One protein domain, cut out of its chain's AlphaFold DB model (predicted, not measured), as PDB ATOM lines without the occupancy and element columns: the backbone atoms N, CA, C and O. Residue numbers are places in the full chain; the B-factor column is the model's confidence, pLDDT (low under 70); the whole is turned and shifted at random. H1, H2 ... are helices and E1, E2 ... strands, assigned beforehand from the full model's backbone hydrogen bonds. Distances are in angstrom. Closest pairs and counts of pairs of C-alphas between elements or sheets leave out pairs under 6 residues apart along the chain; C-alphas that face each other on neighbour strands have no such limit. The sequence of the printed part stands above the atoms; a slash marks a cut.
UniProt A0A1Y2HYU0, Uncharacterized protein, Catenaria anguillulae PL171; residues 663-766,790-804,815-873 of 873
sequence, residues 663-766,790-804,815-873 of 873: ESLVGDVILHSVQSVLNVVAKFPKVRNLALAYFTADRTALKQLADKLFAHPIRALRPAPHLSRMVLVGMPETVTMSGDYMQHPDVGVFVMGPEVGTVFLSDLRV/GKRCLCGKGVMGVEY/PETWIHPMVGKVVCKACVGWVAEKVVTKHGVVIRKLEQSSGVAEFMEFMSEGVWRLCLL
ATOM      1  N   GLU A 663     151.022 120.850 184.767       94.88
ATOM      2  CA  GLU A 663     152.107 120.353 185.617       94.88
ATOM      3  C   GLU A 663     153.415 121.133 185.408       94.88
ATOM      4  O   GLU A 663     154.236 121.208 186.322       94.88
ATOM      5  N   SER A 664     153.618 121.729 184.229       93.19
ATOM      6  CA  SER A 664     154.806 122.529 183.903       93.19
ATOM      7  C   SER A 664     154.408 123.842 183.236       93.19
ATOM      8  O   SER A 664     153.708 123.835 182.219       93.19
ATOM      9  N   LEU A 665     154.852 124.966 183.795       93.94
ATOM     10  CA  LEU A 665     154.637 126.298 183.242       93.94
ATOM     11  C   LEU A 665     155.973 126.999 183.038       93.94
ATOM     12  O   LEU A 665     156.776 127.119 183.959       93.94
ATOM     13  N   VAL A 666     156.163 127.516 181.833       91.19
ATOM     14  CA  VAL A 666     157.305 128.324 181.445       91.19
ATOM     15  C   VAL A 666     156.789 129.645 180.874       91.19
ATOM     16  O   VAL A 666     156.102 129.667 179.852       91.19
ATOM     17  N   GLY A 667     157.082 130.751 181.549       90.50
ATOM     18  CA  GLY A 667     156.646 132.088 181.159       90.50
ATOM     19  C   GLY A 667     157.829 132.992 180.853       90.50
ATOM     20  O   GLY A 667     158.705 133.167 181.692       90.50
ATOM     21  N   ASP A 668     157.835 133.602 179.674       87.00
ATOM     22  CA  ASP A 668     158.719 134.724 179.356       87.00
ATOM     23  C   ASP A 668     157.922 136.029 179.509       87.00
ATOM     24  O   ASP A 668     157.127 136.409 178.640       87.00
ATOM     25  N   VAL A 669     158.041 136.633 180.695       86.31
ATOM     26  CA  VAL A 669     157.274 137.808 181.114       86.31
ATOM     27  C   VAL A 669     158.063 138.643 182.109       86.31
ATOM     28  O   VAL A 669     158.609 138.117 183.068       86.31
ATOM     29  N   ILE A 670     158.088 139.959 181.921       85.56
ATOM     30  CA  ILE A 670     158.720 140.838 182.907       85.56
ATOM     31  C   ILE A 670     157.826 140.893 184.150       85.56
ATOM     32  O   ILE A 670     156.674 141.312 184.068       85.56
ATOM     33  N   LEU A 671     158.331 140.450 185.299       87.88
ATOM     34  CA  LEU A 671     157.576 140.424 186.554       87.88
ATOM     35  C   LEU A 671     158.271 141.277 187.605       87.88
ATOM     36  O   LEU A 671     159.435 141.044 187.913       87.88
ATOM     37  N   HIS A 672     157.527 142.214 188.192       86.38
ATOM     38  CA  HIS A 672     158.071 143.209 189.121       86.38
ATOM     39  C   HIS A 672     157.795 142.924 190.598       86.38
ATOM     40  O   HIS A 672     158.267 143.651 191.466       86.38
ATOM     41  N   SER A 673     157.004 141.896 190.917       90.38
ATOM     42  CA  SER A 673     156.574 141.654 192.293       90.38
ATOM     43  C   SER A 673     156.478 140.173 192.641       90.38
ATOM     44  O   SER A 673     156.095 139.327 191.828       90.38
ATOM     45  N   VAL A 674     156.751 139.868 193.912       92.94
ATOM     46  CA  VAL A 674     156.496 138.553 194.521       92.94
ATOM     47  C   VAL A 674     155.027 138.158 194.355       92.94
ATOM     48  O   VAL A 674     154.724 137.000 194.074       92.94
ATOM     49  N   GLN A 675     154.107 139.120 194.485       94.69
ATOM     50  CA  GLN A 675     152.672 138.866 194.380       94.69
ATOM     51  C   GLN A 675     152.271 138.371 192.987       94.69
ATOM     52  O   GLN A 675     151.428 137.482 192.884       94.69
ATOM     53  N   SER A 676     152.921 138.861 191.928       92.00
ATOM     54  CA  SER A 676     152.686 138.375 190.565       92.00
ATOM     55  C   SER A 676     152.965 136.879 190.428       92.00
ATOM     56  O   SER A 676     152.162 136.141 189.857       92.00
ATOM     57  N   VAL A 677     154.076 136.407 191.002       93.62
ATOM     58  CA  VAL A 677     154.441 134.981 190.988       93.62
ATOM     59  C   VAL A 677     153.441 134.162 191.805       93.62
ATOM     60  O   VAL A 677     152.975 133.119 191.345       93.62
ATOM     61  N   LEU A 678     153.044 134.651 192.984       95.44
ATOM     62  CA  LEU A 678     152.050 133.978 193.827       95.44
ATOM     63  C   LEU A 678     150.689 133.850 193.132       95.44
ATOM     64  O   LEU A 678     150.063 132.799 193.229       95.44
ATOM     65  N   ASN A 679     150.255 134.872 192.391       95.38
ATOM     66  CA  ASN A 679     149.004 134.835 191.631       95.38
ATOM     67  C   ASN A 679     149.030 133.751 190.539       95.38
ATOM     68  O   ASN A 679     148.036 133.053 190.333       95.38
ATOM     69  N   VAL A 680     150.169 133.570 189.862       94.56
ATOM     70  CA  VAL A 680     150.356 132.495 188.870       94.56
ATOM     71  C   VAL A 680     150.277 131.128 189.537       94.56
ATOM     72  O   VAL A 680     149.552 130.251 189.074       94.56
ATOM     73  N   VAL A 681     150.991 130.953 190.646       95.19
ATOM     74  CA  VAL A 681     151.017 129.692 191.389       95.19
ATOM     75  C   VAL A 681     149.629 129.335 191.932       95.19
ATOM     76  O   VAL A 681     149.186 128.199 191.784       95.19
ATOM     77  N   ALA A 682     148.901 130.315 192.475       95.31
ATOM     78  CA  ALA A 682     147.533 130.136 192.955       95.31
ATOM     79  C   ALA A 682     146.564 129.736 191.830       95.31
ATOM     80  O   ALA A 682     145.662 128.927 192.046       95.31
ATOM     81  N   LYS A 683     146.764 130.260 190.612       95.81
ATOM     82  CA  LYS A 683     145.952 129.899 189.441       95.81
ATOM     83  C   LYS A 683     146.141 128.438 189.016       95.81
ATOM     84  O   LYS A 683     145.195 127.833 188.510       95.81
ATOM     85  N   PHE A 684     147.328 127.863 189.216       96.38
ATOM     86  CA  PHE A 684     147.658 126.506 188.769       96.38
ATOM     87  C   PHE A 684     148.132 125.612 189.923       96.38
ATOM     88  O   PHE A 684     149.316 125.283 190.017       96.38
ATOM     89  N   PRO A 685     147.208 125.127 190.771       94.31
ATOM     90  CA  PRO A 685     147.564 124.390 191.983       94.31
ATOM     91  C   PRO A 685     148.305 123.066 191.727       94.31
ATOM     92  O   PRO A 685     148.969 122.564 192.629       94.31
ATOM     93  N   LYS A 686     148.213 122.492 190.516       95.19
ATOM     94  CA  LYS A 686     148.898 121.241 190.132       95.19
ATOM     95  C   LYS A 686     150.298 121.440 189.540       95.19
ATOM     96  O   LYS A 686     150.970 120.443 189.267       95.19
ATOM     97  N   VAL A 687     150.749 122.681 189.345       94.94
ATOM     98  CA  VAL A 687     152.066 122.949 188.757       94.94
ATOM     99  C   VAL A 687     153.162 122.403 189.665       94.94
ATOM    100  O   VAL A 687     153.223 122.709 190.853       94.94
ATOM    101  N   ARG A 688     154.036 121.588 189.073       91.56
ATOM    102  CA  ARG A 688     155.227 121.013 189.705       91.56
ATOM    103  C   ARG A 688     156.487 121.773 189.332       91.56
ATOM    104  O   ARG A 688     157.367 121.921 190.175       91.56
ATOM    105  N   ASN A 689     156.547 122.249 188.090       89.12
ATOM    106  CA  ASN A 689     157.680 122.977 187.540       89.12
ATOM    107  C   ASN A 689     157.225 124.351 187.061       89.12
ATOM    108  O   ASN A 689     156.369 124.450 186.183       89.12
ATOM    109  N   LEU A 690     157.808 125.401 187.624       92.62
ATOM    110  CA  LEU A 690     157.555 126.776 187.216       92.62
ATOM    111  C   LEU A 690     158.869 127.423 186.790       92.62
ATOM    112  O   LEU A 690     159.788 127.505 187.592       92.62
ATOM    113  N   ALA A 691     158.967 127.895 185.555       90.62
ATOM    114  CA  ALA A 691     160.091 128.704 185.099       90.62
ATOM    115  C   ALA A 691     159.585 130.066 184.627       90.62
ATOM    116  O   ALA A 691     158.718 130.131 183.760       90.62
ATOM    117  N   LEU A 692     160.108 131.151 185.189       91.12
ATOM    118  CA  LEU A 692     159.748 132.513 184.799       91.12
ATOM    119  C   LEU A 692     161.017 133.270 184.414       91.12
ATOM    120  O   LEU A 692     161.926 133.442 185.229       91.12
ATOM    121  N   ALA A 693     161.097 133.689 183.156       84.19
ATOM    122  CA  ALA A 693     162.162 134.567 182.695       84.19
ATOM    123  C   ALA A 693     161.858 136.016 183.110       84.19
ATOM    124  O   ALA A 693     160.692 136.362 183.232       84.19
ATOM    125  N   TYR A 694     162.883 136.855 183.279       83.12
ATOM    126  CA  TYR A 694     162.759 138.301 183.528       83.12
ATOM    127  C   TYR A 694     162.024 138.694 184.827       83.12
ATOM    128  O   TYR A 694     161.154 139.565 184.836       83.12
ATOM    129  N   PHE A 695     162.402 138.094 185.956       85.19
ATOM    130  CA  PHE A 695     161.938 138.526 187.274       85.19
ATOM    131  C   PHE A 695     162.818 139.667 187.799       85.19
ATOM    132  O   PHE A 695     164.006 139.471 188.055       85.19
ATOM    133  N   THR A 696     162.250 140.860 187.970       82.69
ATOM    134  CA  THR A 696     162.959 142.003 188.552       82.69
ATOM    135  C   THR A 696     162.735 142.015 190.056       82.69
ATOM    136  O   THR A 696     161.737 142.546 190.543       82.69
ATOM    137  N   ALA A 697     163.634 141.372 190.792       79.75
ATOM    138  CA  ALA A 697     163.555 141.284 192.240       79.75
ATOM    139  C   ALA A 697     164.946 141.212 192.858       79.75
ATOM    140  O   ALA A 697     165.836 140.538 192.338       79.75
ATOM    141  N   ASP A 698     165.101 141.872 194.000       86.19
ATOM    142  CA  ASP A 698     166.300 141.770 194.813       86.19
ATOM    143  C   ASP A 698     166.335 140.438 195.590       86.19
ATOM    144  O   ASP A 698     165.377 139.651 195.642       86.19
ATOM    145  N   ARG A 699     167.463 140.181 196.258       86.06
ATOM    146  CA  ARG A 699     167.634 138.997 197.117       86.06
ATOM    147  C   ARG A 699     166.586 138.915 198.224       86.06
ATOM    148  O   ARG A 699     166.216 137.811 198.627       86.06
ATOM    149  N   THR A 700     166.119 140.053 198.731       90.50
ATOM    150  CA  THR A 700     165.100 140.114 199.784       90.50
ATOM    151  C   THR A 700     163.777 139.553 199.281       90.50
ATOM    152  O   THR A 700     163.207 138.662 199.911       90.50
ATOM    153  N   ALA A 701     163.322 140.007 198.117       91.19
ATOM    154  CA  ALA A 701     162.115 139.529 197.464       91.19
ATOM    155  C   ALA A 701     162.222 138.047 197.066       91.19
ATOM    156  O   ALA A 701     161.265 137.299 197.273       91.19
ATOM    157  N   LEU A 702     163.386 137.583 196.591       90.75
ATOM    158  CA  LEU A 702     163.627 136.157 196.325       90.75
ATOM    159  C   LEU A 702     163.488 135.299 197.590       90.75
ATOM    160  O   LEU A 702     162.805 134.274 197.565       90.75
ATOM    161  N   LYS A 703     164.080 135.731 198.712       92.81
ATOM    162  CA  LYS A 703     163.941 135.046 200.009       92.81
ATOM    163  C   LYS A 703     162.491 135.039 200.490       92.81
ATOM    164  O   LYS A 703     162.002 133.997 200.914       92.81
ATOM    165  N   GLN A 704     161.791 136.170 200.388       94.69
ATOM    166  CA  GLN A 704     160.377 136.269 200.760       94.69
ATOM    167  C   GLN A 704     159.495 135.342 199.920       94.69
ATOM    168  O   GLN A 704     158.600 134.691 200.456       94.69
ATOM    169  N   LEU A 705     159.736 135.272 198.612       94.75
ATOM    170  CA  LEU A 705     159.013 134.384 197.709       94.75
ATOM    171  C   LEU A 705     159.273 132.911 198.051       94.75
ATOM    172  O   LEU A 705     158.323 132.138 198.175       94.75
ATOM    173  N   ALA A 706     160.541 132.542 198.248       94.12
ATOM    174  CA  ALA A 706     160.939 131.193 198.639       94.12
ATOM    175  C   ALA A 706     160.296 130.780 199.971       94.12
ATOM    176  O   ALA A 706     159.739 129.689 200.078       94.12
ATOM    177  N   ASP A 707     160.296 131.679 200.957       94.50
ATOM    178  CA  ASP A 707     159.647 131.452 202.243       94.50
ATOM    179  C   ASP A 707     158.138 131.247 202.086       94.50
ATOM    180  O   ASP A 707     157.589 130.266 202.583       94.50
ATOM    181  N   LYS A 708     157.454 132.127 201.346       95.31
ATOM    182  CA  LYS A 708     156.006 132.011 201.136       95.31
ATOM    183  C   LYS A 708     155.615 130.697 200.460       95.31
ATOM    184  O   LYS A 708     154.577 130.140 200.798       95.31
ATOM    185  N   LEU A 709     156.417 130.202 199.519       94.50
ATOM    186  CA  LEU A 709     156.096 128.990 198.763       94.50
ATOM    187  C   LEU A 709     156.528 127.697 199.464       94.50
ATOM    188  O   LEU A 709     155.820 126.695 199.359       94.50
ATOM    189  N   PHE A 710     157.663 127.703 200.167       93.44
ATOM    190  CA  PHE A 710     158.325 126.470 200.604       93.44
ATOM    191  C   PHE A 710     158.618 126.384 202.104       93.44
ATOM    192  O   PHE A 710     158.919 125.286 202.561       93.44
ATOM    193  N   ALA A 711     158.510 127.466 202.888       92.06
ATOM    194  CA  ALA A 711     158.918 127.442 204.301       92.06
ATOM    195  C   ALA A 711     158.085 126.496 205.173       92.06
ATOM    196  O   ALA A 711     158.560 126.058 206.218       92.06
ATOM    197  N   HIS A 712     156.839 126.197 204.784       89.69
ATOM    198  CA  HIS A 712     155.993 125.344 205.607       89.69
ATOM    199  C   HIS A 712     156.532 123.896 205.603       89.69
ATOM    200  O   HIS A 712     156.625 123.283 204.530       89.69
ATOM    201  N   PRO A 713     156.835 123.307 206.778       82.12
ATOM    202  CA  PRO A 713     157.467 121.990 206.866       82.12
ATOM    203  C   PRO A 713     156.545 120.849 206.433       82.12
ATOM    204  O   PRO A 713     157.027 119.786 206.052       82.12
ATOM    205  N   ILE A 714     155.225 121.063 206.471       82.56
ATOM    206  CA  ILE A 714     154.202 120.161 205.920       82.56
ATOM    207  C   ILE A 714     153.831 120.630 204.513       82.56
ATOM    208  O   ILE A 714     153.208 121.681 204.358       82.56
ATOM    209  N   ARG A 715     154.169 119.825 203.500       84.31
ATOM    210  CA  ARG A 715     153.955 120.106 202.075       84.31
ATOM    211  C   ARG A 715     152.511 120.476 201.737       84.31
ATOM    212  O   ARG A 715     152.297 121.425 200.994       84.31
ATOM    213  N   ALA A 716     151.533 119.773 202.310       86.31
ATOM    214  CA  ALA A 716     150.105 119.999 202.060       86.31
ATOM    215  C   ALA A 716     149.588 121.374 202.524       86.31
ATOM    216  O   ALA A 716     148.560 121.828 202.034       86.31
ATOM    217  N   LEU A 717     150.294 122.030 203.451       88.75
ATOM    218  CA  LEU A 717     149.932 123.347 203.988       88.75
ATOM    219  C   LEU A 717     150.654 124.501 203.274       88.75
ATOM    220  O   LEU A 717     150.435 125.666 203.598       88.75
ATOM    221  N   ARG A 718     151.521 124.200 202.300       90.94
ATOM    222  CA  ARG A 718     152.139 125.222 201.450       90.94
ATOM    223  C   ARG A 718     151.088 125.813 200.502       90.94
ATOM    224  O   ARG A 718     150.203 125.076 200.071       90.94
ATOM    225  N   PRO A 719     151.225 127.079 200.064       89.25
ATOM    226  CA  PRO A 719     150.344 127.651 199.038       89.25
ATOM    227  C   PRO A 719     150.361 126.873 197.715       89.25
ATOM    228  O   PRO A 719     149.415 126.938 196.936       89.25
ATOM    229  N   ALA A 720     151.452 126.147 197.465       90.06
ATOM    230  CA  ALA A 720     151.710 125.405 196.242       90.06
ATOM    231  C   ALA A 720     152.205 123.993 196.578       90.06
ATOM    232  O   ALA A 720     153.385 123.686 196.394       90.06
ATOM    233  N   PRO A 721     151.337 123.112 197.099       90.25
ATOM    234  CA  PRO A 721     151.769 121.823 197.628       90.25
ATOM    235  C   PRO A 721     152.407 120.943 196.548       90.25
ATOM    236  O   PRO A 721     153.252 120.110 196.854       90.25
ATOM    237  N   HIS A 722     152.058 121.121 195.273       91.50
ATOM    238  CA  HIS A 722     152.624 120.334 194.177       91.50
ATOM    239  C   HIS A 722     153.905 120.918 193.575       91.50
ATOM    240  O   HIS A 722     154.612 120.170 192.902       91.50
ATOM    241  N   LEU A 723     154.246 122.177 193.868       91.94
ATOM    242  CA  LEU A 723     155.419 122.846 193.312       91.94
ATOM    243  C   LEU A 723     156.696 122.199 193.862       91.94
ATOM    244  O   LEU A 723     157.015 122.317 195.043       91.94
ATOM    245  N   SER A 724     157.417 121.490 192.997       87.00
ATOM    246  CA  SER A 724     158.683 120.826 193.326       87.00
ATOM    247  C   SER A 724     159.889 121.680 192.947       87.00
ATOM    248  O   SER A 724     160.938 121.598 193.590       87.00
ATOM    249  N   ARG A 725     159.751 122.488 191.892       85.62
ATOM    250  CA  ARG A 725     160.852 123.249 191.310       85.62
ATOM    251  C   ARG A 725     160.365 124.584 190.769       85.62
ATOM    252  O   ARG A 725     159.418 124.635 189.984       85.62
ATOM    253  N   MET A 726     161.059 125.652 191.147       90.75
ATOM    254  CA  MET A 726     160.881 126.973 190.561       90.75
ATOM    255  C   MET A 726     162.214 127.524 190.059       90.75
ATOM    256  O   MET A 726     163.193 127.528 190.801       90.75
ATOM    257  N   VAL A 727     162.237 127.987 188.810       88.31
ATOM    258  CA  VAL A 727     163.370 128.643 188.149       88.31
ATOM    259  C   VAL A 727     162.978 130.088 187.844       88.31
ATOM    260  O   VAL A 727     161.945 130.334 187.228       88.31
ATOM    261  N   LEU A 728     163.795 131.046 188.258       89.12
ATOM    262  CA  LEU A 728     163.599 132.470 188.012       89.12
ATOM    263  C   LEU A 728     164.848 133.036 187.350       89.12
ATOM    264  O   LEU A 728     165.947 132.839 187.859       89.12
ATOM    265  N   VAL A 729     164.700 133.761 186.246       85.19
ATOM    266  CA  VAL A 729     165.817 134.517 185.661       85.19
ATOM    267  C   VAL A 729     165.747 135.947 186.173       85.19
ATOM    268  O   VAL A 729     164.872 136.705 185.753       85.19
ATOM    269  N   GLY A 730     166.638 136.289 187.100       79.06
ATOM    270  CA  GLY A 730     166.746 137.621 187.683       79.06
ATOM    271  C   GLY A 730     167.321 138.626 186.690       79.06
ATOM    272  O   GLY A 730     168.337 138.347 186.053       79.06
ATOM    273  N   MET A 731     166.671 139.783 186.568       75.06
ATOM    274  CA  MET A 731     167.129 140.933 185.778       75.06
ATOM    275  C   MET A 731     166.952 142.220 186.596       75.06
ATOM    276  O   MET A 731     165.971 142.315 187.331       75.06
ATOM    277  N   PRO A 732     167.828 143.232 186.504       69.38
ATOM    278  CA  PRO A 732     167.686 144.443 187.302       69.38
ATOM    279  C   PRO A 732     166.637 145.361 186.669       69.38
ATOM    280  O   PRO A 732     166.472 145.387 185.451       69.38
ATOM    281  N   GLU A 733     165.950 146.149 187.493       64.50
ATOM    282  CA  GLU A 733     164.856 147.033 187.066       64.50
ATOM    283  C   GLU A 733     165.313 148.149 186.100       64.50
ATOM    284  O   GLU A 733     164.523 148.648 185.302       64.50
ATOM    285  N   THR A 734     166.597 148.521 186.138       60.00
ATOM    286  CA  THR A 734     167.164 149.701 185.455       60.00
ATOM    287  C   THR A 734     168.043 149.389 184.246       60.00
ATOM    288  O   THR A 734     168.573 150.309 183.621       60.00
ATOM    289  N   VAL A 735     168.226 148.118 183.887       54.44
ATOM    290  CA  VAL A 735     169.185 147.749 182.843       54.44
ATOM    291  C   VAL A 735     168.594 147.965 181.452       54.44
ATOM    292  O   VAL A 735     167.784 147.185 180.949       54.44
ATOM    293  N   THR A 736     169.066 149.019 180.790       57.53
ATOM    294  CA  THR A 736     169.173 149.044 179.329       57.53
ATOM    295  C   THR A 736     170.089 147.889 178.914       57.53
ATOM    296  O   THR A 736     171.073 147.629 179.594       57.53
ATOM    297  N   MET A 737     169.771 147.142 177.851       54.00
ATOM    298  CA  MET A 737     170.508 145.926 177.450       54.00
ATOM    299  C   MET A 737     171.945 146.191 176.923       54.00
ATOM    300  O   MET A 737     172.324 145.677 175.874       54.00
ATOM    301  N   SER A 738     172.753 147.012 177.600       59.28
ATOM    302  CA  SER A 738     174.189 147.178 177.355       59.28
ATOM    303  C   SER A 738     174.972 146.021 177.987       59.28
ATOM    304  O   SER A 738     174.583 145.501 179.022       59.28
ATOM    305  N   GLY A 739     176.077 145.580 177.381       58.44
ATOM    306  CA  GLY A 739     176.759 144.318 177.729       58.44
ATOM    307  C   GLY A 739     177.233 144.129 179.185       58.44
ATOM    308  O   GLY A 739     177.550 143.002 179.558       58.44
ATOM    309  N   ASP A 740     177.240 145.171 180.022       59.34
ATOM    310  CA  ASP A 740     177.809 145.131 181.379       59.34
ATOM    311  C   ASP A 740     176.867 144.575 182.467       59.34
ATOM    312  O   ASP A 740     177.314 144.275 183.575       59.34
ATOM    313  N   TYR A 741     175.572 144.365 182.193       67.19
ATOM    314  CA  TYR A 741     174.630 143.915 183.237       67.19
ATOM    315  C   TYR A 741     174.867 142.491 183.744       67.19
ATOM    316  O   TYR A 741     174.411 142.138 184.832       67.19
ATOM    317  N   MET A 742     175.581 141.666 182.977       63.31
ATOM    318  CA  MET A 742     175.849 140.265 183.318       63.31
ATOM    319  C   MET A 742     176.695 140.113 184.592       63.31
ATOM    320  O   MET A 742     176.735 139.027 185.163       63.31
ATOM    321  N   GLN A 743     177.344 141.188 185.055       68.50
ATOM    322  CA  GLN A 743     178.131 141.201 186.291       68.50
ATOM    323  C   GLN A 743     177.313 141.574 187.540       68.50
ATOM    324  O   GLN A 743     177.831 141.499 188.653       68.50
ATOM    325  N   HIS A 744     176.042 141.970 187.402       73.56
ATOM    326  CA  HIS A 744     175.240 142.377 188.555       73.56
ATOM    327  C   HIS A 744     174.918 141.164 189.458       73.56
ATOM    328  O   HIS A 744     174.467 140.125 188.965       73.56
ATOM    329  N   PRO A 745     175.083 141.257 190.791       71.44
ATOM    330  CA  PRO A 745     174.893 140.125 191.707       71.44
ATOM    331  C   PRO A 745     173.455 139.588 191.735       71.44
ATOM    332  O   PRO A 745     173.248 138.425 192.096       71.44
ATOM    333  N   ASP A 746     172.488 140.399 191.312       73.56
ATOM    334  CA  ASP A 746     171.073 140.020 191.208       73.56
ATOM    335  C   ASP A 746     170.672 139.531 189.805       73.56
ATOM    336  O   ASP A 746     169.546 139.078 189.605       73.56
ATOM    337  N   VAL A 747     171.598 139.561 188.838       75.50
ATOM    338  CA  VAL A 747     171.418 138.914 187.533       75.50
ATOM    339  C   VAL A 747     171.866 137.471 187.626       75.50
ATOM    340  O   VAL A 747     172.964 137.171 188.097       75.50
ATOM    341  N   GLY A 748     171.007 136.565 187.177       78.88
ATOM    342  CA  GLY A 748     171.331 135.149 187.095       78.88
ATOM    343  C   GLY A 748     170.098 134.265 187.050       78.88
ATOM    344  O   GLY A 748     168.961 134.729 187.097       78.88
ATOM    345  N   VAL A 749     170.336 132.962 186.969       80.44
ATOM    346  CA  VAL A 749     169.274 131.957 187.039       80.44
ATOM    347  C   VAL A 749     169.211 131.436 188.469       80.44
ATOM    348  O   VAL A 749     170.158 130.823 188.958       80.44
ATOM    349  N   PHE A 750     168.100 131.693 189.147       83.88
ATOM    350  CA  PHE A 750     167.828 131.264 190.511       83.88
ATOM    351  C   PHE A 750     166.909 130.055 190.496       83.88
ATOM    352  O   PHE A 750     165.868 130.068 189.843       83.88
ATOM    353  N   VAL A 751     167.260 129.015 191.242       82.75
ATOM    354  CA  VAL A 751     166.451 127.802 191.356       82.75
ATOM    355  C   VAL A 751     166.156 127.522 192.822       82.75
ATOM    356  O   VAL A 751     167.035 127.645 193.673       82.75
ATOM    357  N   MET A 752     164.909 127.175 193.129       87.38
ATOM    358  CA  MET A 752     164.448 126.887 194.489       87.38
ATOM    359  C   MET A 752     163.357 125.810 194.508       87.38
ATOM    360  O   MET A 752     162.733 125.517 193.485       87.38
ATOM    361  N   GLY A 753     163.136 125.226 195.685       84.81
ATOM    362  CA  GLY A 753     162.155 124.165 195.928       84.81
ATOM    363  C   GLY A 753     162.783 122.860 196.433       84.81
ATOM    364  O   GLY A 753     164.008 122.785 196.608       84.81
ATOM    365  N   PRO A 754     161.959 121.825 196.688       76.88
ATOM    366  CA  PRO A 754     162.429 120.561 197.247       76.88
ATOM    367  C   PRO A 754     163.555 119.879 196.474       76.88
ATOM    368  O   PRO A 754     164.539 119.440 197.066       76.88
ATOM    369  N   GLU A 755     163.475 119.877 195.145       71.62
ATOM    370  CA  GLU A 755     164.456 119.200 194.281       71.62
ATOM    371  C   GLU A 755     165.827 119.895 194.230       71.62
ATOM    372  O   GLU A 755     166.782 119.360 193.675       71.62
ATOM    373  N   VAL A 756     165.945 121.087 194.818       63.28
ATOM    374  CA  VAL A 756     167.174 121.900 194.838       63.28
ATOM    375  C   VAL A 756     167.953 121.723 196.155       63.28
ATOM    376  O   VAL A 756     169.056 122.258 196.323       63.28
ATOM    377  N   GLY A 757     167.391 120.947 197.090       59.44
ATOM    378  CA  GLY A 757     167.961 120.655 198.407       59.44
ATOM    379  C   GLY A 757     167.120 121.139 199.591       59.44
ATOM    380  O   GLY A 757     167.578 121.030 200.722       59.44
ATOM    381  N   THR A 758     165.908 121.666 199.368       64.31
ATOM    382  CA  THR A 758     164.976 122.013 200.460       64.31
ATOM    383  C   THR A 758     164.148 120.788 200.846       64.31
ATOM    384  O   THR A 758     163.005 120.651 200.425       64.31
ATOM    385  N   VAL A 759     164.712 119.858 201.609       60.94
ATOM    386  CA  VAL A 759     163.991 118.631 201.979       60.94
ATOM    387  C   VAL A 759     163.416 118.774 203.381       60.94
ATOM    388  O   VAL A 759     164.160 118.797 204.358       60.94
ATOM    389  N   PHE A 760     162.090 118.834 203.493       65.50
ATOM    390  CA  PHE A 760     161.411 118.567 204.759       65.50
ATOM    391  C   PHE A 760     160.992 117.095 204.820       65.50
ATOM    392  O   PHE A 760     160.806 116.450 203.789       65.50
ATOM    393  N   LEU A 761     160.767 116.559 206.023       59.19
ATOM    394  CA  LEU A 761     160.279 115.182 206.198       59.19
ATOM    395  C   LEU A 761     158.996 114.901 205.395       59.19
ATOM    396  O   LEU A 761     158.818 113.801 204.889       59.19
ATOM    397  N   SER A 762     158.123 115.899 205.225       61.22
ATOM    398  CA  SER A 762     156.891 115.759 204.436       61.22
ATOM    399  C   SER A 762     157.102 115.715 202.915       61.22
ATOM    400  O   SER A 762     156.172 115.388 202.178       61.22
ATOM    401  N   ASP A 763     158.301 116.053 202.432       56.44
ATOM    402  CA  ASP A 763     158.673 115.947 201.020       56.44
ATOM    403  C   ASP A 763     159.188 114.547 200.663       56.44
ATOM    404  O   ASP A 763     159.174 114.172 199.486       56.44
ATOM    405  N   LEU A 764     159.591 113.755 201.665       54.09
ATOM    406  CA  LEU A 764     159.984 112.365 201.488       54.09
ATOM    407  C   LEU A 764     158.746 111.537 201.136       54.09
ATOM    408  O   LEU A 764     157.844 111.332 201.947       54.09
ATOM    409  N   ARG A 765     158.706 111.017 199.906       48.75
ATOM    410  CA  ARG A 765     157.779 109.938 199.569       48.75
ATOM    411  C   ARG A 765     158.268 108.690 200.291       48.75
ATOM    412  O   ARG A 765     159.207 108.053 199.827       48.75
ATOM    413  N   VAL A 766     157.646 108.352 201.419       39.16
ATOM    414  CA  VAL A 766     157.807 107.018 202.006       39.16
ATOM    415  C   VAL A 766     157.439 106.021 200.901       39.16
ATOM    416  O   VAL A 766     156.341 106.146 200.344       39.16
ATOM    417  N   GLY A 790     178.654 104.080 185.462       44.28
ATOM    418  CA  GLY A 790     178.493 104.119 184.003       44.28
ATOM    419  C   GLY A 790     177.384 105.029 183.452       44.28
ATOM    420  O   GLY A 790     177.334 105.238 182.234       44.28
ATOM    421  N   LYS A 791     176.529 105.650 184.282       48.28
ATOM    422  CA  LYS A 791     175.655 106.745 183.803       48.28
ATOM    423  C   LYS A 791     176.502 107.990 183.478       48.28
ATOM    424  O   LYS A 791     177.272 108.468 184.305       48.28
ATOM    425  N   ARG A 792     176.370 108.520 182.253       51.34
ATOM    426  CA  ARG A 792     177.146 109.683 181.778       51.34
ATOM    427  C   ARG A 792     176.642 110.991 182.402       51.34
ATOM    428  O   ARG A 792     175.442 111.258 182.391       51.34
ATOM    429  N   CYS A 793     177.571 111.819 182.880       53.81
ATOM    430  CA  CYS A 793     177.338 113.220 183.239       53.81
ATOM    431  C   CYS A 793     176.871 114.039 182.010       53.81
ATOM    432  O   CYS A 793     177.037 113.597 180.871       53.81
ATOM    433  N   LEU A 794     176.347 115.261 182.210       55.28
ATOM    434  CA  LEU A 794     176.035 116.206 181.122       55.28
ATOM    435  C   LEU A 794     177.229 116.466 180.189       55.28
ATOM    436  O   LEU A 794     177.038 116.579 178.985       55.28
ATOM    437  N   CYS A 795     178.460 116.472 180.706       56.50
ATOM    438  CA  CYS A 795     179.670 116.610 179.886       56.50
ATOM    439  C   CYS A 795     180.091 115.322 179.150       56.50
ATOM    440  O   CYS A 795     181.198 115.245 178.625       56.50
ATOM    441  N   GLY A 796     179.266 114.271 179.167       54.12
ATOM    442  CA  GLY A 796     179.547 112.991 178.512       54.12
ATOM    443  C   GLY A 796     180.536 112.086 179.253       54.12
ATOM    444  O   GLY A 796     180.653 110.913 178.892       54.12
ATOM    445  N   LYS A 797     181.204 112.575 180.309       57.03
ATOM    446  CA  LYS A 797     182.108 111.770 181.147       57.03
ATOM    447  C   LYS A 797     181.318 110.696 181.904       57.03
ATOM    448  O   LYS A 797     180.330 110.996 182.573       57.03
ATOM    449  N   GLY A 798     181.746 109.441 181.769       46.47
ATOM    450  CA  GLY A 798     181.089 108.255 182.327       46.47
ATOM    451  C   GLY A 798     181.559 107.887 183.730       46.47
ATOM    452  O   GLY A 798     181.940 106.744 183.937       46.47
ATOM    453  N   VAL A 799     181.575 108.834 184.667       48.91
ATOM    454  CA  VAL A 799     181.987 108.551 186.049       48.91
ATOM    455  C   VAL A 799     181.092 109.344 186.989       48.91
ATOM    456  O   VAL A 799     181.197 110.568 187.078       48.91
ATOM    457  N   MET A 800     180.149 108.659 187.620       46.28
ATOM    458  CA  MET A 800     179.292 109.206 188.665       46.28
ATOM    459  C   MET A 800     179.246 108.155 189.764       46.28
ATOM    460  O   MET A 800     178.694 107.085 189.542       46.28
ATOM    461  N   GLY A 801     179.860 108.483 190.900       40.81
ATOM    462  CA  GLY A 801     180.189 107.540 191.965       40.81
ATOM    463  C   GLY A 801     181.643 107.076 191.857       40.81
ATOM    464  O   GLY A 801     182.072 106.612 190.811       40.81
ATOM    465  N   VAL A 802     182.382 107.189 192.961       39.31
ATOM    466  CA  VAL A 802     183.622 106.443 193.233       39.31
ATOM    467  C   VAL A 802     184.925 106.947 192.571       39.31
ATOM    468  O   VAL A 802     185.523 106.288 191.731       39.31
ATOM    469  N   GLU A 803     185.497 108.024 193.117       38.25
ATOM    470  CA  GLU A 803     186.900 107.951 193.578       38.25
ATOM    471  C   GLU A 803     186.890 107.575 195.079       38.25
ATOM    472  O   GLU A 803     187.439 108.282 195.916       38.25
ATOM    473  N   TYR A 804     186.228 106.474 195.476       42.06
ATOM    474  CA  TYR A 804     186.296 106.020 196.883       42.06
ATOM    475  C   TYR A 804     187.737 105.713 197.300       42.06
ATOM    476  O   TYR A 804     188.084 105.878 198.462       42.06
ATOM    477  N   PRO A 815     180.619 112.322 199.839       44.62
ATOM    478  CA  PRO A 815     180.484 112.542 198.404       44.62
ATOM    479  C   PRO A 815     179.110 113.149 198.089       44.62
ATOM    480  O   PRO A 815     178.098 112.457 197.973       44.62
ATOM    481  N   GLU A 816     179.067 114.474 197.952       45.06
ATOM    482  CA  GLU A 816     177.854 115.182 197.560       45.06
ATOM    483  C   GLU A 816     177.492 114.814 196.117       45.06
ATOM    484  O   GLU A 816     178.250 115.027 195.167       45.06
ATOM    485  N   THR A 817     176.307 114.234 195.952       43.50
ATOM    486  CA  THR A 817     175.722 113.932 194.648       43.50
ATOM    487  C   THR A 817     174.937 115.156 194.181       43.50
ATOM    488  O   THR A 817     174.005 115.597 194.853       43.50
ATOM    489  N   TRP A 818     175.304 115.730 193.034       46.62
ATOM    490  CA  TRP A 818     174.753 117.010 192.581       46.62
ATOM    491  C   TRP A 818     173.718 116.827 191.486       46.62
ATOM    492  O   TRP A 818     173.988 116.139 190.512       46.62
ATOM    493  N   ILE A 819     172.567 117.491 191.585       50.16
ATOM    494  CA  ILE A 819     171.543 117.505 190.532       50.16
ATOM    495  C   ILE A 819     171.595 118.857 189.817       50.16
ATOM    496  O   ILE A 819     171.407 119.900 190.441       50.16
ATOM    497  N   HIS A 820     171.830 118.851 188.503       56.09
ATOM    498  CA  HIS A 820     171.785 120.051 187.675       56.09
ATOM    499  C   HIS A 820     170.389 120.668 187.765       56.09
ATOM    500  O   HIS A 820     169.418 120.053 187.308       56.09
ATOM    501  N   PRO A 821     170.251 121.891 188.287       51.31
ATOM    502  CA  PRO A 821     168.952 122.393 188.717       51.31
ATOM    503  C   PRO A 821     167.996 122.683 187.543       51.31
ATOM    504  O   PRO A 821     166.782 122.619 187.713       51.31
ATOM    505  N   MET A 822     168.509 122.900 186.322       54.09
ATOM    506  CA  MET A 822     167.666 123.035 185.119       54.09
ATOM    507  C   MET A 822     167.221 121.699 184.501       54.09
ATOM    508  O   MET A 822     166.092 121.588 184.027       54.09
ATOM    509  N   VAL A 823     168.083 120.676 184.507       56.22
ATOM    510  CA  VAL A 823     167.856 119.417 183.767       56.22
ATOM    511  C   VAL A 823     167.393 118.298 184.705       56.22
ATOM    512  O   VAL A 823     166.942 117.258 184.246       56.22
ATOM    513  N   GLY A 824     167.483 118.484 186.025       52.31
ATOM    514  CA  GLY A 824     167.171 117.440 187.004       52.31
ATOM    515  C   GLY A 824     168.078 116.211 186.883       52.31
ATOM    516  O   GLY A 824     167.722 115.151 187.377       52.31
ATOM    517  N   LYS A 825     169.223 116.319 186.193       57.56
ATOM    518  CA  LYS A 825     170.175 115.220 185.992       57.56
ATOM    519  C   LYS A 825     171.319 115.329 186.971       57.56
ATOM    520  O   LYS A 825     171.795 116.426 187.240       57.56
ATOM    521  N   VAL A 826     171.800 114.188 187.434       53.75
ATOM    522  CA  VAL A 826     172.964 114.147 188.306       53.75
ATOM    523  C   VAL A 826     174.223 114.541 187.512       53.75
ATOM    524  O   VAL A 826     174.404 114.081 186.384       53.75
ATOM    525  N   VAL A 827     175.069 115.413 188.058       57.59
ATOM    526  CA  VAL A 827     176.259 115.975 187.398       57.59
ATOM    527  C   VAL A 827     177.521 115.828 188.243       57.59
ATOM    528  O   VAL A 827     177.462 115.787 189.468       57.59
ATOM    529  N   CYS A 828     178.678 115.755 187.579       57.88
ATOM    530  CA  CYS A 828     179.979 115.664 188.239       57.88
ATOM    531  C   CYS A 828     180.440 117.027 188.777       57.88
ATOM    532  O   CYS A 828     180.031 118.067 188.261       57.88
ATOM    533  N   LYS A 829     181.374 117.031 189.738       54.09
ATOM    534  CA  LYS A 829     181.925 118.240 190.387       54.09
ATOM    535  C   LYS A 829     182.418 119.325 189.409       54.09
ATOM    536  O   LYS A 829     182.274 120.508 189.680       54.09
ATOM    537  N   ALA A 830     182.937 118.952 188.237       56.59
ATOM    538  CA  ALA A 830     183.345 119.925 187.213       56.59
ATOM    539  C   ALA A 830     182.149 120.626 186.533       56.59
ATOM    540  O   ALA A 830     182.227 121.802 186.200       56.59
ATOM    541  N   CYS A 831     181.027 119.922 186.359       57.31
ATOM    542  CA  CYS A 831     179.758 120.494 185.894       57.31
ATOM    543  C   CYS A 831     178.979 121.197 187.022       57.31
ATOM    544  O   CYS A 831     177.989 121.868 186.758       57.31
ATOM    545  N   VAL A 832     179.420 121.044 188.277       53.97
ATOM    546  CA  VAL A 832     178.882 121.736 189.462       53.97
ATOM    547  C   VAL A 832     179.448 123.141 189.617       53.97
ATOM    548  O   VAL A 832     178.773 123.972 190.212       53.97
ATOM    549  N   GLY A 833     180.595 123.458 189.000       48.06
ATOM    550  CA  GLY A 833     181.132 124.830 188.923       48.06
ATOM    551  C   GLY A 833     180.207 125.846 188.227       48.06
ATOM    552  O   GLY A 833     180.616 126.961 187.942       48.06
ATOM    553  N   TRP A 834     178.976 125.443 187.907       55.03
ATOM    554  CA  TRP A 834     177.886 126.247 187.373       55.03
ATOM    555  C   TRP A 834     176.973 126.782 188.487       55.03
ATOM    556  O   TRP A 834     176.129 127.624 188.206       55.03
ATOM    557  N   VAL A 835     177.095 126.301 189.731       56.53
ATOM    558  CA  VAL A 835     176.262 126.683 190.882       56.53
ATOM    559  C   VAL A 835     177.071 127.591 191.811       56.53
ATOM    560  O   VAL A 835     177.872 127.111 192.604       56.53
ATOM    561  N   ALA A 836     176.820 128.895 191.708       58.47
ATOM    562  CA  ALA A 836     177.585 129.974 192.336       58.47
ATOM    563  C   ALA A 836     177.430 130.048 193.848       58.47
ATOM    564  O   ALA A 836     178.362 130.135 194.640       58.47
ATOM    565  N   GLU A 837     176.163 130.107 194.239       73.75
ATOM    566  CA  GLU A 837     175.781 130.756 195.472       73.75
ATOM    567  C   GLU A 837     174.573 130.023 196.026       73.75
ATOM    568  O   GLU A 837     173.515 129.929 195.389       73.75
ATOM    569  N   LYS A 838     174.756 129.472 197.223       83.06
ATOM    570  CA  LYS A 838     173.700 128.866 198.021       83.06
ATOM    571  C   LYS A 838     173.190 129.922 198.993       83.06
ATOM    572  O   LYS A 838     173.863 130.260 199.961       83.06
ATOM    573  N   VAL A 839     171.982 130.412 198.757       84.44
ATOM    574  CA  VAL A 839     171.285 131.320 199.666       84.44
ATOM    575  C   VAL A 839     170.270 130.507 200.457       84.44
ATOM    576  O   VAL A 839     169.402 129.859 199.880       84.44
ATOM    577  N   VAL A 840     170.369 130.537 201.782       86.12
ATOM    578  CA  VAL A 840     169.408 129.875 202.674       86.12
ATOM    579  C   VAL A 840     168.510 130.937 203.304       86.12
ATOM    580  O   VAL A 840     168.989 131.986 203.745       86.12
ATOM    581  N   THR A 841     167.197 130.714 203.295       90.88
ATOM    582  CA  THR A 841     166.241 131.611 203.956       90.88
ATOM    583  C   THR A 841     166.218 131.383 205.469       90.88
ATOM    584  O   THR A 841     166.749 130.396 205.975       90.88
ATOM    585  N   LYS A 842     165.542 132.267 206.213       90.56
ATOM    586  CA  LYS A 842     165.371 132.118 207.670       90.56
ATOM    587  C   LYS A 842     164.626 130.839 208.084       90.56
ATOM    588  O   LYS A 842     164.737 130.437 209.234       90.56
ATOM    589  N   HIS A 843     163.889 130.205 207.169       88.56
ATOM    590  CA  HIS A 843     163.182 128.942 207.410       88.56
ATOM    591  C   HIS A 843     163.894 127.728 206.791       88.56
ATOM    592  O   HIS A 843     163.288 126.670 206.644       88.56
ATOM    593  N   GLY A 844     165.159 127.875 206.382       85.12
ATOM    594  CA  GLY A 844     165.951 126.776 205.828       85.12
ATOM    595  C   GLY A 844     165.676 126.455 204.355       85.12
ATOM    596  O   GLY A 844     166.194 125.461 203.851       85.12
ATOM    597  N   VAL A 845     164.902 127.279 203.635       86.56
ATOM    598  CA  VAL A 845     164.670 127.075 202.196       86.56
ATOM    599  C   VAL A 845     165.943 127.411 201.426       86.56
ATOM    600  O   VAL A 845     166.528 128.477 201.613       86.56
ATOM    601  N   VAL A 846     166.374 126.505 200.550       85.12
ATOM    602  CA  VAL A 846     167.588 126.650 199.744       85.12
ATOM    603  C   VAL A 846     167.249 127.250 198.380       85.12
ATOM    604  O   VAL A 846     166.446 126.702 197.622       85.12
ATOM    605  N   ILE A 847     167.914 128.354 198.054       86.88
ATOM    606  CA  ILE A 847     167.923 129.006 196.745       86.88
ATOM    607  C   ILE A 847     169.338 128.870 196.178       86.88
ATOM    608  O   ILE A 847     170.319 129.142 196.870       86.88
ATOM    609  N   ARG A 848     169.458 128.451 194.921       85.38
ATOM    610  CA  ARG A 848     170.744 128.322 194.225       85.38
ATOM    611  C   ARG A 848     170.796 129.264 193.034       85.38
ATOM    612  O   ARG A 848     169.884 129.238 192.214       85.38
ATOM    613  N   LYS A 849     171.857 130.062 192.929       82.75
ATOM    614  CA  LYS A 849     172.158 130.889 191.753       82.75
ATOM    615  C   LYS A 849     173.111 130.141 190.812       82.75
ATOM    616  O   LYS A 849     174.058 129.519 191.289       82.75
ATOM    617  N   LEU A 850     172.882 130.208 189.501       74.19
ATOM    618  CA  LEU A 850     173.822 129.718 188.485       74.19
ATOM    619  C   LEU A 850     174.851 130.808 188.114       74.19
ATOM    620  O   LEU A 850     174.452 131.948 187.885       74.19
ATOM    621  N   GLU A 851     176.153 130.480 188.105       59.88
ATOM    622  CA  GLU A 851     177.275 131.450 188.113       59.88
ATOM    623  C   GLU A 851     177.742 131.937 186.737       59.88
ATOM    624  O   GLU A 851     178.341 133.004 186.639       59.88
ATOM    625  N   GLN A 852     177.503 131.186 185.659       56.88
ATOM    626  CA  GLN A 852     178.109 131.531 184.372       56.88
ATOM    627  C   GLN A 852     177.348 132.626 183.618       56.88
ATOM    628  O   GLN A 852     176.123 132.607 183.506       56.88
ATOM    629  N   SER A 853     178.115 133.516 182.983       50.81
ATOM    630  CA  SER A 853     177.659 134.440 181.940       50.81
ATOM    631  C   SER A 853     177.069 133.721 180.714       50.81
ATOM    632  O   SER A 853     176.341 134.328 179.938       50.81
ATOM    633  N   SER A 854     177.295 132.416 180.541       53.62
ATOM    634  CA  SER A 854     176.557 131.609 179.565       53.62
ATOM    635  C   SER A 854     175.165 131.212 180.056       53.62
ATOM    636  O   SER A 854     174.294 130.987 179.231       53.62
ATOM    637  N   GLY A 855     174.890 131.203 181.366       56.78
ATOM    638  CA  GLY A 855     173.668 130.638 181.946       56.78
ATOM    639  C   GLY A 855     172.373 131.303 181.477       56.78
ATOM    640  O   GLY A 855     171.355 130.631 181.364       56.78
ATOM    641  N   VAL A 856     172.388 132.598 181.142       58.84
ATOM    642  CA  VAL A 856     171.223 133.274 180.535       58.84
ATOM    643  C   VAL A 856     171.057 132.863 179.071       58.84
ATOM    644  O   VAL A 856     169.942 132.577 178.647       58.84
ATOM    645  N   ALA A 857     172.146 132.791 178.301       59.31
ATOM    646  CA  ALA A 857     172.116 132.352 176.906       59.31
ATOM    647  C   ALA A 857     171.730 130.869 176.790       59.31
ATOM    648  O   ALA A 857     170.834 130.529 176.025       59.31
ATOM    649  N   GLU A 858     172.316 130.014 177.625       59.00
ATOM    650  CA  GLU A 858     171.999 128.597 177.779       59.00
ATOM    651  C   GLU A 858     170.591 128.392 178.322       59.00
ATOM    652  O   GLU A 858     169.904 127.491 177.869       59.00
ATOM    653  N   PHE A 859     170.102 129.228 179.245       63.31
ATOM    654  CA  PHE A 859     168.693 129.199 179.635       63.31
ATOM    655  C   PHE A 859     167.807 129.553 178.446       63.31
ATOM    656  O   PHE A 859     166.841 128.850 178.174       63.31
ATOM    657  N   MET A 860     168.139 130.590 177.682       62.59
ATOM    658  CA  MET A 860     167.377 130.964 176.493       62.59
ATOM    659  C   MET A 860     167.419 129.877 175.413       62.59
ATOM    660  O   MET A 860     166.392 129.649 174.765       62.59
ATOM    661  N   GLU A 861     168.540 129.175 175.264       61.59
ATOM    662  CA  GLU A 861     168.724 128.030 174.374       61.59
ATOM    663  C   GLU A 861     167.963 126.798 174.872       61.59
ATOM    664  O   GLU A 861     167.177 126.218 174.126       61.59
ATOM    665  N   PHE A 862     168.063 126.474 176.154       60.06
ATOM    666  CA  PHE A 862     167.314 125.420 176.830       60.06
ATOM    667  C   PHE A 862     165.803 125.613 176.683       60.06
ATOM    668  O   PHE A 862     165.060 124.700 176.330       60.06
ATOM    669  N   MET A 863     165.347 126.849 176.857       60.94
ATOM    670  CA  MET A 863     163.968 127.262 176.617       60.94
ATOM    671  C   MET A 863     163.593 127.136 175.128       60.94
ATOM    672  O   MET A 863     162.418 127.088 174.767       60.94
ATOM    673  N   SER A 864     164.570 127.131 174.218       55.84
ATOM    674  CA  SER A 864     164.358 127.103 172.768       55.84
ATOM    675  C   SER A 864     164.267 125.694 172.170       55.84
ATOM    676  O   SER A 864     163.640 125.555 171.120       55.84
ATOM    677  N   GLU A 865     164.828 124.670 172.825       52.09
ATOM    678  CA  GLU A 865     164.904 123.293 172.298       52.09
ATOM    679  C   GLU A 865     163.580 122.507 172.373       52.09
ATOM    680  O   GLU A 865     163.418 121.474 171.715       52.09
ATOM    681  N   GLY A 866     162.582 122.996 173.116       52.53
ATOM    682  CA  GLY A 866     161.243 122.412 173.100       52.53
ATOM    683  C   GLY A 866     160.492 122.511 174.416       52.53
ATOM    684  O   GLY A 866     160.738 123.377 175.249       52.53
ATOM    685  N   VAL A 867     159.467 121.674 174.549       52.19
ATOM    686  CA  VAL A 867     158.640 121.589 175.753       52.19
ATOM    687  C   VAL A 867     159.529 121.154 176.910       52.19
ATOM    688  O   VAL A 867     160.180 120.113 176.810       52.19
ATOM    689  N   TRP A 868     159.530 121.919 178.004       61.62
ATOM    690  CA  TRP A 868     160.171 121.523 179.255       61.62
ATOM    691  C   TRP A 868     159.413 120.317 179.817       61.62
ATOM    692  O   TRP A 868     158.454 120.445 180.584       61.62
ATOM    693  N   ARG A 869     159.760 119.132 179.304       52.34
ATOM    694  CA  ARG A 869     159.175 117.872 179.738       52.34
ATOM    695  C   ARG A 869     159.570 117.683 181.189       52.34
ATOM    696  O   ARG A 869     160.704 117.975 181.564       52.34
ATOM    697  N   LEU A 870     158.623 117.193 181.987       39.97
ATOM    698  CA  LEU A 870     158.929 116.636 183.295       39.97
ATOM    699  C   LEU A 870     160.094 115.670 183.079       39.97
ATOM    700  O   LEU A 870     159.916 114.614 182.470       39.97
ATOM    701  N   CYS A 871     161.291 116.041 183.530       34.00
ATOM    702  CA  CYS A 871     162.283 115.042 183.870       34.00
ATOM    703  C   CYS A 871     161.642 114.279 185.024       34.00
ATOM    704  O   CYS A 871     161.733 114.701 186.173       34.00
ATOM    705  N   LEU A 872     160.861 113.251 184.687       27.61
ATOM    706  CA  LEU A 872     160.469 112.219 185.624       27.61
ATOM    707  C   LEU A 872     161.794 111.598 186.062       27.61
ATOM    708  O   LEU A 872     162.412 110.858 185.297       27.61
ATOM    709  N   LEU A 873     162.277 112.068 187.212       27.83
ATOM    710  CA  LEU A 873     163.324 111.425 187.988       27.83
ATOM    711  C   LEU A 873     162.837 110.048 188.431       27.83
ATOM    712  O   LEU A 873     161.666 109.970 188.882       27.83
TER     713      LEU A 873
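AT A GLANCE: This is residues 663 to 766, 790 to 804 and 815 to 873 of the 873 residues of an uncharacterized protein of Catenaria anguillulae PL171 (UniProt A0A1Y2HYU0). One twisted sheet of six strands has the helices H1 and H2 side by side over one face and H5 over the other. From its E5 edge the printed part reaches out through the small helix H4 into loops, residues 790 to 804 and 815 to 828, while H3 sits far from the middle in another loop. The printed part has 178 residues, with elements in the order E1 H1 E2 H2 E3 H3 E4 H4 E5 E6 H5; the sheet, E1 E2 E3 E4 E6 E5, is mixed. The class is mixed, helices and strands, with under half of the residues, 76, in named elements. It is compact, with a radius of gyration of the C-alphas of 16.2 A and spans of 46 by 45 by 32 A.

HOW THE PARTS SIT: Edge strand E1, residues 664 to 671, bends by 70 degrees at residue 668 and is parallel to E2, residues 689 to 695, with N 665 and O 689 2.9 A apart. E3, residues 725 to 730, is parallel to E2, with N 692 and O 727 at 2.9 A. E4, residues 748 to 752, is antiparallel to E3, with N 728 and O 750 at 2.8 A. E6, residues 846 to 850, is antiparallel to E4, with N 751 and O 848 at 2.8 A, and forms a hairpin with edge strand E5, residues 835 to 840, with N 836 and O 849 at 2.9 A. H1, residues 674 to 683, and H2, residues 699 to 710, are on the same face, at heights over the sheet of 9.8 A and 8.1 A. They touch at a shallow tilt of 24 degrees, the same way, H2 with residues 701 to 705 alone; their closest C-alphas, of Val 674 and Leu 705, are 5.8 A apart. E1, H1, E2 and E2, H2, E3 are strand-helix-strand units, parallel neighbour strands joined through a helix, with right-handed crossovers. H5, residues 855 to 862, is on the opposite face; its closest C-alpha to E4 is Val 856, 6.8 A from that of Gly 748. H3, residues 739 to 743, and H4, residues 829 to 832, are not on the sheet and are apart. In H1, H2 and H5 every O i to N i+4 pair is within hydrogen-bond range; H3 has 0 of 1, and 1 of 2 O i to N i+3 pairs, and H4 is too short for an O i to N i+4 pair.

IN THESE COORDINATES: E1 begins at C-alpha 664 (154.806, 122.529, 183.903) and is 18.3 A long; H1 is 14.6 A, E2 16.1 A, H2 16.0 A and E3 16.0 A. H5 ends at C-alpha 862 (167.314, 125.420, 176.830).

THE WHOLE: The C-alphas farthest apart, of Ser 738 and Val 766, are 49.9 A apart. Residues 767 to 789 and 805 to 814 are not printed, with C-alpha gaps of 27.6 A and 8.9 A. The link H2 to E3 is long. The mean pLDDT of the printed part is 72.0, and 83 residues are under 70, among them 790 to 804 and 851 to 873.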